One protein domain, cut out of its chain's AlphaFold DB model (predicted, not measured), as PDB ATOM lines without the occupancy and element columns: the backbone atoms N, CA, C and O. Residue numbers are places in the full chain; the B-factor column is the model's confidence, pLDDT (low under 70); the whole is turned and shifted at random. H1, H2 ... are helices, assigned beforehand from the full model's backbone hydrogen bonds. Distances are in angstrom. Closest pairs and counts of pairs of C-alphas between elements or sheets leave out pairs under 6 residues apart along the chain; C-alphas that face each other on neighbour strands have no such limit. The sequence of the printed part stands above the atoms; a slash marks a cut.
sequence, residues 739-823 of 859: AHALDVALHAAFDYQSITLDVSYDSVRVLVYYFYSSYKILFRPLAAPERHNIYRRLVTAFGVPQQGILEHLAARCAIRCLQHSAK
ATOM      1  N   ALA A 739     161.449 208.652 208.446       84.19
ATOM      2  CA  ALA A 739     161.451 210.112 208.375       84.19
ATOM      3  C   ALA A 739     161.647 210.583 206.922       84.19
ATOM      4  O   ALA A 739     162.584 210.144 206.257       84.19
ATOM      5  N   HIS A 740     160.802 211.500 206.440       80.81
ATOM      6  CA  HIS A 740     160.704 211.839 205.012       80.81
ATOM      7  C   HIS A 740     162.044 212.234 204.360       80.81
ATOM      8  O   HIS A 740     162.355 211.751 203.277       80.81
ATOM      9  N   ALA A 741     162.881 213.028 205.038       78.88
ATOM     10  CA  ALA A 741     164.200 213.418 204.526       78.88
ATOM     11  C   ALA A 741     165.175 212.230 204.363       78.88
ATOM     12  O   ALA A 741     165.965 212.209 203.423       78.88
ATOM     13  N   LEU A 742     165.100 211.223 205.245       86.25
ATOM     14  CA  LEU A 742     165.871 209.984 205.105       86.25
ATOM     15  C   LEU A 742     165.315 209.120 203.968       86.25
ATOM     16  O   LEU A 742     166.083 208.536 203.217       86.25
ATOM     17  N   ASP A 743     163.994 209.056 203.824       86.00
ATOM     18  CA  ASP A 743     163.337 208.284 202.768       86.00
ATOM     19  C   ASP A 743     163.683 208.816 201.366       86.00
ATOM     20  O   ASP A 743     164.003 208.040 200.473       86.00
ATOM     21  N   VAL A 744     163.732 210.144 201.198       86.50
ATOM     22  CA  VAL A 744     164.211 210.799 199.964       86.50
ATOM     23  C   VAL A 744     165.689 210.488 199.702       86.50
ATOM     24  O   VAL A 744     166.056 210.188 198.566       86.50
ATOM     25  N   ALA A 745     166.537 210.502 200.736       83.44
ATOM     26  CA  ALA A 745     167.952 210.149 200.597       83.44
ATOM     27  C   ALA A 745     168.154 208.667 200.223       83.44
ATOM     28  O   ALA A 745     168.996 208.362 199.383       83.44
ATOM     29  N   LEU A 746     167.365 207.752 200.798       88.50
ATOM     30  CA  LEU A 746     167.391 206.323 200.467       88.50
ATOM     31  C   LEU A 746     166.826 206.034 199.066       88.50
ATOM     32  O   LEU A 746     167.356 205.153 198.392       88.50
ATOM     33  N   HIS A 747     165.824 206.790 198.606       88.75
ATOM     34  CA  HIS A 747     165.290 206.705 197.242       88.75
ATOM     35  C   HIS A 747     166.350 207.128 196.215       88.75
ATOM     36  O   HIS A 747     166.745 206.324 195.377       88.75
ATOM     37  N   ALA A 748     166.928 208.327 196.361       86.06
ATOM     38  CA  ALA A 748     168.002 208.803 195.484       86.06
ATOM     39  C   ALA A 748     169.244 207.888 195.523       86.06
ATOM     40  O   ALA A 748     169.892 207.651 194.499       86.06
ATOM     41  N   ALA A 749     169.567 207.328 196.695       87.06
ATOM     42  CA  ALA A 749     170.656 206.371 196.835       87.06
ATOM     43  C   ALA A 749     170.365 205.005 196.194       87.06
ATOM     44  O   ALA A 749     171.314 204.325 195.784       87.06
ATOM     45  N   PHE A 750     169.089 204.619 196.095       88.38
ATOM     46  CA  PHE A 750     168.623 203.441 195.371       88.38
ATOM     47  C   PHE A 750     168.654 203.656 193.862       88.38
ATOM     48  O   PHE A 750     169.292 202.855 193.184       88.38
ATOM     49  N   ASP A 751     168.083 204.747 193.350       86.00
ATOM     50  CA  ASP A 751     168.021 205.047 191.911       86.00
ATOM     51  C   ASP A 751     169.419 205.123 191.275       86.00
ATOM     52  O   ASP A 751     169.664 204.591 190.193       86.00
ATOM     53  N   TYR A 752     170.387 205.690 192.001       84.06
ATOM     54  CA  TYR A 752     171.797 205.708 191.597       84.06
ATOM     55  C   TYR A 752     172.435 204.302 191.509       84.06
ATOM     56  O   TYR A 752     173.405 204.095 190.782       84.06
ATOM     57  N   GLN A 753     171.926 203.325 192.265       82.25
ATOM     58  CA  GLN A 753     172.453 201.955 192.336       82.25
ATOM     59  C   GLN A 753     171.629 200.949 191.505       82.25
ATOM     60  O   GLN A 753     172.134 199.865 191.207       82.25
ATOM     61  N   SER A 754     170.388 201.281 191.131       79.00
ATOM     62  CA  SER A 754     169.414 200.393 190.475       79.00
ATOM     63  C   SER A 754     169.355 200.522 188.948       79.00
ATOM     64  O   SER A 754     168.602 199.783 188.327       79.00
ATOM     65  N   ILE A 755     170.185 201.380 188.340       70.12
ATOM     66  CA  ILE A 755     170.222 201.751 186.903       70.12
ATOM     67  C   ILE A 755     170.094 200.564 185.912       70.12
ATOM     68  O   ILE A 755     169.648 200.745 184.783       70.12
ATOM     69  N   THR A 756     170.475 199.346 186.306       61.38
ATOM     70  CA  THR A 756     170.420 198.123 185.479       61.38
ATOM     71  C   THR A 756     169.339 197.109 185.895       61.38
ATOM     72  O   THR A 756     169.422 195.940 185.512       61.38
ATOM     73  N   LEU A 757     168.338 197.509 186.691       68.00
ATOM     74  CA  LEU A 757     167.313 196.622 187.258       68.00
ATOM     75  C   LEU A 757     165.899 197.208 187.197       68.00
ATOM     76  O   LEU A 757     165.627 198.287 187.711       68.00
ATOM     77  N   ASP A 758     164.972 196.410 186.670       69.62
ATOM     78  CA  ASP A 758     163.538 196.709 186.595       69.62
ATOM     79  C   ASP A 758     162.837 196.441 187.946       69.62
ATOM     80  O   ASP A 758     162.110 195.461 188.125       69.62
ATOM     81  N   VAL A 759     163.161 197.253 188.962       77.69
ATOM     82  CA  VAL A 759     162.622 197.150 190.331       77.69
ATOM     83  C   VAL A 759     162.394 198.545 190.916       77.69
ATOM     84  O   VAL A 759     163.347 199.291 191.125       77.69
ATOM     85  N   SER A 760     161.145 198.887 191.247       82.81
ATOM     86  CA  SER A 760     160.810 200.182 191.859       82.81
ATOM     87  C   SER A 760     161.221 200.273 193.334       82.81
ATOM     88  O   SER A 760     161.088 199.301 194.087       82.81
ATOM     89  N   TYR A 761     161.654 201.464 193.772       85.12
ATOM     90  CA  TYR A 761     162.019 201.734 195.169       85.12
ATOM     91  C   TYR A 761     160.890 201.382 196.146       85.12
ATOM     92  O   TYR A 761     161.142 200.715 197.145       85.12
ATOM     93  N   ASP A 762     159.632 201.723 195.840       82.62
ATOM     94  CA  ASP A 762     158.474 201.424 196.703       82.62
ATOM     95  C   ASP A 762     158.341 199.934 197.056       82.62
ATOM     96  O   ASP A 762     157.932 199.587 198.165       82.62
ATOM     97  N   SER A 763     158.746 199.049 196.140       79.88
ATOM     98  CA  SER A 763     158.697 197.593 196.328       79.88
ATOM     99  C   SER A 763     159.768 197.074 197.300       79.88
ATOM    100  O   SER A 763     159.693 195.931 197.752       79.88
ATOM    101  N   VAL A 764     160.785 197.890 197.606       85.75
ATOM    102  CA  VAL A 764     162.000 197.497 198.348       85.75
ATOM    103  C   VAL A 764     162.375 198.458 199.482       85.75
ATOM    104  O   VAL A 764     163.236 198.132 200.297       85.75
ATOM    105  N   ARG A 765     161.703 199.608 199.581       87.12
ATOM    106  CA  ARG A 765     161.877 200.702 200.552       87.12
ATOM    107  C   ARG A 765     162.082 200.225 201.990       87.12
ATOM    108  O   ARG A 765     163.026 200.639 202.656       87.12
ATOM    109  N   VAL A 766     161.252 199.285 202.446       85.56
ATOM    110  CA  VAL A 766     161.348 198.689 203.793       85.56
ATOM    111  C   VAL A 766     162.644 197.880 203.968       85.56
ATOM    112  O   VAL A 766     163.292 197.979 205.007       85.56
ATOM    113  N   LEU A 767     163.070 197.127 202.949       87.06
ATOM    114  CA  LEU A 767     164.315 196.348 202.971       87.06
ATOM    115  C   LEU A 767     165.553 197.260 202.949       87.06
ATOM    116  O   LEU A 767     166.486 197.039 203.722       87.06
ATOM    117  N   VAL A 768     165.544 198.302 202.109       88.69
ATOM    118  CA  VAL A 768     166.600 199.330 202.055       88.69
ATOM    119  C   VAL A 768     166.724 200.035 203.410       88.69
ATOM    120  O   VAL A 768     167.826 200.131 203.953       88.69
ATOM    121  N   TYR A 769     165.601 200.444 204.007       88.88
ATOM    122  CA  TYR A 769     165.571 201.042 205.342       88.88
ATOM    123  C   TYR A 769     166.138 200.109 206.421       88.88
ATOM    124  O   TYR A 769     166.948 200.554 207.232       88.88
ATOM    125  N   TYR A 770     165.799 198.814 206.411       89.25
ATOM    126  CA  TYR A 770     166.360 197.874 207.386       89.25
ATOM    127  C   TYR A 770     167.868 197.664 207.221       89.25
ATOM    128  O   TYR A 770     168.573 197.694 208.229       89.25
ATOM    129  N   PHE A 771     168.396 197.550 205.996       89.75
ATOM    130  CA  PHE A 771     169.853 197.525 205.793       89.75
ATOM    131  C   PHE A 771     170.517 198.816 206.294       89.75
ATOM    132  O   PHE A 771     171.527 198.750 206.998       89.75
ATOM    133  N   TYR A 772     169.930 199.982 206.006       91.00
ATOM    134  CA  TYR A 772     170.425 201.269 206.500       91.00
ATOM    135  C   TYR A 772     170.454 201.323 208.032       91.00
ATOM    136  O   TYR A 772     171.486 201.652 208.621       91.00
ATOM    137  N   SER A 773     169.353 200.952 208.691       85.81
ATOM    138  CA  SER A 773     169.266 200.885 210.152       85.81
ATOM    139  C   SER A 773     170.287 199.908 210.740       85.81
ATOM    140  O   SER A 773     170.950 200.252 211.719       85.81
ATOM    141  N   SER A 774     170.474 198.734 210.130       86.31
ATOM    142  CA  SER A 774     171.488 197.760 210.550       86.31
ATOM    143  C   SER A 774     172.903 198.328 210.456       86.31
ATOM    144  O   SER A 774     173.639 198.241 211.436       86.31
ATOM    145  N   TYR A 775     173.285 198.966 209.344       87.50
ATOM    146  CA  TYR A 775     174.609 199.592 209.219       87.50
ATOM    147  C   TYR A 775     174.789 200.776 210.177       87.50
ATOM    148  O   TYR A 775     175.843 200.915 210.799       87.50
ATOM    149  N   LYS A 776     173.749 201.595 210.365       84.75
ATOM    150  CA  LYS A 776     173.759 202.718 211.312       84.75
ATOM    151  C   LYS A 776     173.945 202.258 212.759       84.75
ATOM    152  O   LYS A 776     174.621 202.946 213.515       84.75
ATOM    153  N   ILE A 777     173.394 201.103 213.140       81.19
ATOM    154  CA  ILE A 777     173.634 200.477 214.450       81.19
ATOM    155  C   ILE A 777     175.041 199.861 214.504       81.19
ATOM    156  O   ILE A 777     175.777 200.128 215.452       81.19
ATOM    157  N   LEU A 778     175.441 199.099 213.481       82.62
ATOM    158  CA  LEU A 778     176.721 198.382 213.412       82.62
ATOM    159  C   LEU A 778     177.942 199.310 213.502       82.62
ATOM    160  O   LEU A 778     178.923 198.965 214.154       82.62
ATOM    161  N   PHE A 779     177.881 200.487 212.872       82.94
ATOM    162  CA  PHE A 779     178.989 201.449 212.838       82.94
ATOM    163  C   PHE A 779     178.880 202.571 213.890       82.94
ATOM    164  O   PHE A 779     179.802 203.382 214.014       82.94
ATOM    165  N   ARG A 780     177.798 202.620 214.686       74.44
ATOM    166  CA  ARG A 780     177.655 203.554 215.823       74.44
ATOM    167  C   ARG A 780     178.718 203.383 216.924       74.44
ATOM    168  O   ARG A 780     179.199 204.418 217.374       74.44
ATOM    169  N   PRO A 781     179.101 202.166 217.371       70.94
ATOM    170  CA  PRO A 781     180.043 201.988 218.482       70.94
ATOM    171  C   PRO A 781     181.529 202.097 218.085       70.94
ATOM    172  O   PRO A 781     182.381 201.803 218.914       70.94
ATOM    173  N   LEU A 782     181.842 202.466 216.837       73.06
ATOM    174  CA  LEU A 782     183.216 202.644 216.353       73.06
ATOM    175  C   LEU A 782     183.695 204.084 216.558       73.06
ATOM    176  O   LEU A 782     182.911 205.032 216.393       73.06
ATOM    177  N   ALA A 783     184.987 204.267 216.827       66.25
ATOM    178  CA  ALA A 783     185.585 205.593 216.908       66.25
ATOM    179  C   ALA A 783     185.541 206.306 215.542       66.25
ATOM    180  O   ALA A 783     185.492 205.683 214.477       66.25
ATOM    181  N   ALA A 784     185.556 207.641 215.548       67.00
ATOM    182  CA  ALA A 784     185.505 208.437 214.319       67.00
ATOM    183  C   ALA A 784     186.599 208.088 213.274       67.00
ATOM    184  O   ALA A 784     186.226 207.920 212.108       67.00
ATOM    185  N   PRO A 785     187.896 207.929 213.628       62.25
ATOM    186  CA  PRO A 785     188.928 207.554 212.656       62.25
ATOM    187  C   PRO A 785     188.778 206.111 212.146       62.25
ATOM    188  O   PRO A 785     188.885 205.885 210.941       62.25
ATOM    189  N   GLU A 786     188.449 205.147 213.014       67.19
ATOM    190  CA  GLU A 786     188.181 203.753 212.618       67.19
ATOM    191  C   GLU A 786     187.032 203.681 211.612       67.19
ATOM    192  O   GLU A 786     187.158 203.087 210.540       67.19
ATOM    193  N   ARG A 787     185.918 204.350 211.935       80.88
ATOM    194  CA  ARG A 787     184.735 204.443 211.082       80.88
ATOM    195  C   ARG A 787     185.075 205.092 209.743       80.88
ATOM    196  O   ARG A 787     184.610 204.604 208.721       80.88
ATOM    197  N   HIS A 788     185.922 206.125 209.712       77.25
ATOM    198  CA  HIS A 788     186.385 206.728 208.458       77.25
ATOM    199  C   HIS A 788     187.262 205.770 207.630       77.25
ATOM    200  O   HIS A 788     187.080 205.675 206.416       77.25
ATOM    201  N   ASN A 789     188.177 205.027 208.260       79.56
ATOM    202  CA  ASN A 789     189.025 204.032 207.592       79.56
ATOM    203  C   ASN A 789     188.185 202.875 207.011       79.56
ATOM    204  O   ASN A 789     188.306 202.528 205.834       79.56
ATOM    205  N   ILE A 790     187.249 202.347 207.804       82.94
ATOM    206  CA  ILE A 790     186.281 201.327 207.379       82.94
ATOM    207  C   ILE A 790     185.393 201.865 206.250       82.94
ATOM    208  O   ILE A 790     185.222 201.179 205.246       82.94
ATOM    209  N   TYR A 791     184.896 203.100 206.337       85.75
ATOM    210  CA  TYR A 791     184.107 203.722 205.267       85.75
ATOM    211  C   TYR A 791     184.921 203.893 203.977       85.75
ATOM    212  O   TYR A 791     184.422 203.547 202.910       85.75
ATOM    213  N   ARG A 792     186.189 204.323 204.047       81.06
ATOM    214  CA  ARG A 792     187.091 204.365 202.878       81.06
ATOM    215  C   ARG A 792     187.262 202.973 202.258       81.06
ATOM    216  O   ARG A 792     187.127 202.828 201.046       81.06
ATOM    217  N   ARG A 793     187.493 201.939 203.075       82.50
ATOM    218  CA  ARG A 793     187.592 200.543 202.610       82.50
ATOM    219  C   ARG A 793     186.287 200.034 201.984       82.50
ATOM    220  O   ARG A 793     186.347 199.345 200.970       82.50
ATOM    221  N   LEU A 794     185.125 200.395 202.529       81.12
ATOM    222  CA  LEU A 794     183.811 200.037 201.978       81.12
ATOM    223  C   LEU A 794     183.511 200.768 200.659       81.12
ATOM    224  O   LEU A 794     183.018 200.131 199.731       81.12
ATOM    225  N   VAL A 795     183.873 202.052 200.531       82.06
ATOM    226  CA  VAL A 795     183.832 202.803 199.258       82.06
ATOM    227  C   VAL A 795     184.613 202.054 198.178       82.06
ATOM    228  O   VAL A 795     184.054 201.763 197.121       82.06
ATOM    229  N   THR A 796     185.860 201.659 198.456       80.44
ATOM    230  CA  THR A 796     186.696 200.918 197.495       80.44
ATOM    231  C   THR A 796     186.160 199.512 197.200       80.44
ATOM    232  O   THR A 796     186.109 199.115 196.040       80.44
ATOM    233  N   ALA A 797     185.742 198.755 198.221       79.44
ATOM    234  CA  ALA A 797     185.313 197.363 198.059       79.44
ATOM    235  C   ALA A 797     183.936 197.212 197.389       79.44
ATOM    236  O   ALA A 797     183.692 196.218 196.704       79.44
ATOM    237  N   PHE A 798     183.030 198.175 197.587       76.38
ATOM    238  CA  PHE A 798     181.679 198.120 197.031       76.38
ATOM    239  C   PHE A 798     181.465 199.055 195.839       76.38
ATOM    240  O   PHE A 798     180.538 198.797 195.076       76.38
ATOM    241  N   GLY A 799     182.292 200.080 195.618       77.88
ATOM    242  CA  GLY A 799     182.086 201.056 194.539       77.88
ATOM    243  C   GLY A 799     180.880 201.965 194.797       77.88
ATOM    244  O   GLY A 799     180.059 202.180 193.909       77.88
ATOM    245  N   VAL A 800     180.738 202.435 196.039       83.31
ATOM    246  CA  VAL A 800     179.705 203.396 196.471       83.31
ATOM    247  C   VAL A 800     180.341 204.774 196.695       83.31
ATOM    248  O   VAL A 800     181.506 204.826 197.092       83.31
ATOM    249  N   PRO A 801     179.636 205.894 196.447       81.44
ATOM    250  CA  PRO A 801     180.198 207.224 196.675       81.44
ATOM    251  C   PRO A 801     180.416 207.503 198.173       81.44
ATOM    252  O   PRO A 801     179.811 206.887 199.050       81.44
ATOM    253  N   GLN A 802     181.322 208.440 198.467       76.00
ATOM    254  CA  GLN A 802     181.752 208.746 199.837       76.00
ATOM    255  C   GLN A 802     180.731 209.591 200.623       76.00
ATOM    256  O   GLN A 802     180.663 209.498 201.849       76.00
ATOM    257  N   GLN A 803     179.924 210.398 199.929       77.81
ATOM    258  CA  GLN A 803     178.738 211.052 200.491       77.81
ATOM    259  C   GLN A 803     177.562 210.063 200.455       77.81
ATOM    260  O   GLN A 803     177.427 209.317 199.490       77.81
ATOM    261  N   GLY A 804     176.734 210.023 201.505       80.50
ATOM    262  CA  GLY A 804     175.612 209.074 201.592       80.50
ATOM    263  C   GLY A 804     176.033 207.596 201.628       80.50
ATOM    264  O   GLY A 804     175.314 206.731 201.132       80.50
ATOM    265  N   ILE A 805     177.230 207.286 202.148       86.56
ATOM    266  CA  ILE A 805     177.815 205.936 202.067       86.56
ATOM    267  C   ILE A 805     176.903 204.844 202.650       86.56
ATOM    268  O   ILE A 805     176.822 203.756 202.084       86.56
ATOM    269  N   LEU A 806     176.203 205.109 203.760       88.06
ATOM    270  CA  LEU A 806     175.338 204.115 204.401       88.06
ATOM    271  C   LEU A 806     174.057 203.893 203.600       88.06
ATOM    272  O   LEU A 806     173.582 202.765 203.492       88.06
ATOM    273  N   GLU A 807     173.527 204.968 203.032       90.62
ATOM    274  CA  GLU A 807     172.348 205.005 202.183       90.62
ATOM    275  C   GLU A 807     172.604 204.216 200.881       90.62
ATOM    276  O   GLU A 807     171.853 203.294 200.552       90.62
ATOM    277  N   HIS A 808     173.729 204.467 200.199       86.81
ATOM    278  CA  HIS A 808     174.119 203.722 198.993       86.81
ATOM    279  C   HIS A 808     174.542 202.272 199.278       86.81
ATOM    280  O   HIS A 808     174.238 201.384 198.479       86.81
ATOM    281  N   LEU A 809     175.211 201.994 200.406       87.88
ATOM    282  CA  LEU A 809     175.543 200.621 200.807       87.88
ATOM    283  C   LEU A 809     174.269 199.816 201.114       87.88
ATOM    284  O   LEU A 809     174.153 198.669 200.686       87.88
ATOM    285  N   ALA A 810     173.290 200.424 201.791       89.69
ATOM    286  CA  ALA A 810     171.998 199.804 202.064       89.69
ATOM    287  C   ALA A 810     171.222 199.483 200.780       89.69
ATOM    288  O   ALA A 810     170.766 198.349 200.612       89.69
ATOM    289  N   ALA A 811     171.144 200.434 199.844       87.94
ATOM    290  CA  ALA A 811     170.554 200.217 198.526       87.94
ATOM    291  C   ALA A 811     171.232 199.063 197.765       87.94
ATOM    292  O   ALA A 811     170.565 198.121 197.330       87.94
ATOM    293  N   ARG A 812     172.567 199.085 197.661       86.69
ATOM    294  CA  ARG A 812     173.350 198.077 196.925       86.69
ATOM    295  C   ARG A 812     173.247 196.678 197.550       86.69
ATOM    296  O   ARG A 812     173.217 195.681 196.825       86.69
ATOM    297  N   CYS A 813     173.131 196.585 198.875       86.12
ATOM    298  CA  CYS A 813     172.917 195.318 199.579       86.12
ATOM    299  C   CYS A 813     171.477 194.796 199.449       86.12
ATOM    300  O   CYS A 813     171.300 193.594 199.233       86.12
ATOM    301  N   ALA A 814     170.462 195.668 199.476       87.25
ATOM    302  CA  ALA A 814     169.083 195.291 199.155       87.25
ATOM    303  C   ALA A 814     168.977 194.742 197.722       87.25
ATOM    304  O   ALA A 814     168.472 193.637 197.519       87.25
ATOM    305  N   ILE A 815     169.556 195.451 196.747       85.56
ATOM    306  CA  ILE A 815     169.665 195.033 195.341       85.56
ATOM    307  C   ILE A 815     170.305 193.643 195.212       85.56
ATOM    308  O   ILE A 815     169.727 192.743 194.597       85.56
ATOM    309  N   ARG A 816     171.472 193.428 195.835       84.19
ATOM    310  CA  ARG A 816     172.184 192.141 195.765       84.19
ATOM    311  C   ARG A 816     171.406 191.003 196.437       84.19
ATOM    312  O   ARG A 816     171.430 189.875 195.944       84.19
ATOM    313  N   CYS A 817     170.688 191.290 197.525       84.62
ATOM    314  CA  CYS A 817     169.797 190.336 198.187       84.62
ATOM    315  C   CYS A 817     168.643 189.909 197.262       84.62
ATOM    316  O   CYS A 817     168.379 188.715 197.099       84.62
ATOM    317  N   LEU A 818     168.012 190.870 196.577       82.81
ATOM    318  CA  LEU A 818     166.924 190.621 195.630       82.81
ATOM    319  C   LEU A 818     167.396 189.781 194.437       82.81
ATOM    320  O   LEU A 818     166.799 188.736 194.173       82.81
ATOM    321  N   GLN A 819     168.511 190.156 193.797       82.69
ATOM    322  CA  GLN A 819     169.148 189.374 192.725       82.69
ATOM    323  C   GLN A 819     169.438 187.925 193.160       82.69
ATOM    324  O   GLN A 819     169.135 186.977 192.432       82.69
ATOM    325  N   HIS A 820     169.984 187.737 194.366       82.25
ATOM    326  CA  HIS A 820     170.267 186.410 194.911       82.25
ATOM    327  C   HIS A 820     168.984 185.597 195.154       82.25
ATOM    328  O   HIS A 820     168.918 184.422 194.790       82.25
ATOM    329  N   SER A 821     167.934 186.228 195.691       79.00
ATOM    330  CA  SER A 821     166.629 185.589 195.909       79.00
ATOM    331  C   SER A 821     165.933 185.193 194.598       79.00
ATOM    332  O   SER A 821     165.336 184.118 194.519       79.00
ATOM    333  N   ALA A 822     166.064 186.010 193.546       76.62
ATOM    334  CA  ALA A 822     165.541 185.719 192.216       76.62
ATOM    335  C   ALA A 822     166.270 184.524 191.583       76.62
ATOM    336  O   ALA A 822     165.620 183.592 191.108       76.62
ATOM    337  N   LYS A 823     167.609 184.493 191.670       78.75
ATOM    338  CA  LYS A 823     168.428 183.364 191.201       78.75
ATOM    339  C   LYS A 823     168.091 182.064 191.942       78.75
ATOM    340  O   LYS A 823     167.915 181.028 191.304       78.75
TER     341      LYS A 823
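AT A GLANCE: This is residues 739 to 823 of the 859 residues of the protein "CHASE domain-containing protein" of Leptomonas seymouri (UniProt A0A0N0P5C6). Three helices, H1, H2 and H4, cross one another in a cluster, with H1 and H2 packed on the first part of H4. The fourth helix, H3, is off to one side of this cluster, joined to H2 by the link of residues 779 to 783 and to H4 by residues 799 to 804. The printed part has 85 residues with four named helices, in the order H1, H2, H3, H4, and no named strand; the class is all helix. The whole is compact, with a radius of gyration of the C-alphas of 12.8 A, and the C-alphas span 38 by 28 by 20 A.

IN THESE COORDINATES: H1 is residues 740 to 754, beginning at C-alpha 740, (160.704, 211.839, 205.012), and measuring 20.4 A from first to last C-alpha. H2 is residues 765 to 778, 19.8 A long, and begins at C-alpha 765, (161.877, 200.702, 200.552). H3 is residues 784 to 798, 20.5 A long. H4, the longest helix with 19 residues, is residues 805 to 823, 26.8 A long, and ends at C-alpha 823, (168.428, 183.364, 191.201).

HOW THE PARTS SIT: H4 is the hub, touching the three other helices. H1 touches H4 through residues 807 to 815 of H4 alone; the closest C-alphas are those of Ala 749 and His 808, 4.9 A apart, and the two run the same way at a steep tilt of 54 degrees. H2 touches H4 through residues 806 to 814 of H4 alone, the closest C-alphas being those of Phe 771 and Ala 810, 4.9 A apart; they run opposite ways at a steep tilt of 56 degrees. H1 and H2 touch through residues 746 to 747 and 765 to 769, with the C-alphas of Leu 746 and Val 768 closest at 7.2 A, and stand about perpendicular at 78 degrees. H3 and H4 only just touch, with 3 pairs of C-alphas within 8 A; the closest are those of Val 795 and Ile 805, 7.3 A apart. Their tilt is steep, 39 degrees, the same way. H3 is apart from H1 and from H2. The helix packing is mostly crossed, with 0 of the 4 touching pairs at a shallow tilt. In H2, H3 and H4 every O i to N i+4 pair is within hydrogen-bond range, and in H1 10 of 11 are.

THE WHOLE: The C-alphas farthest apart are those of Asp 758 and Ala 783, 38.5 A. The printed part has no cut. The link from H2 to H3 is tight, those from H1 to H2 and from H3 to H4 are short, and no link is long. The mean pLDDT of the printed part is 81.9; residues 756 to 758 and 783 to 786, of which 784 to 786 belong to H3, are under 70.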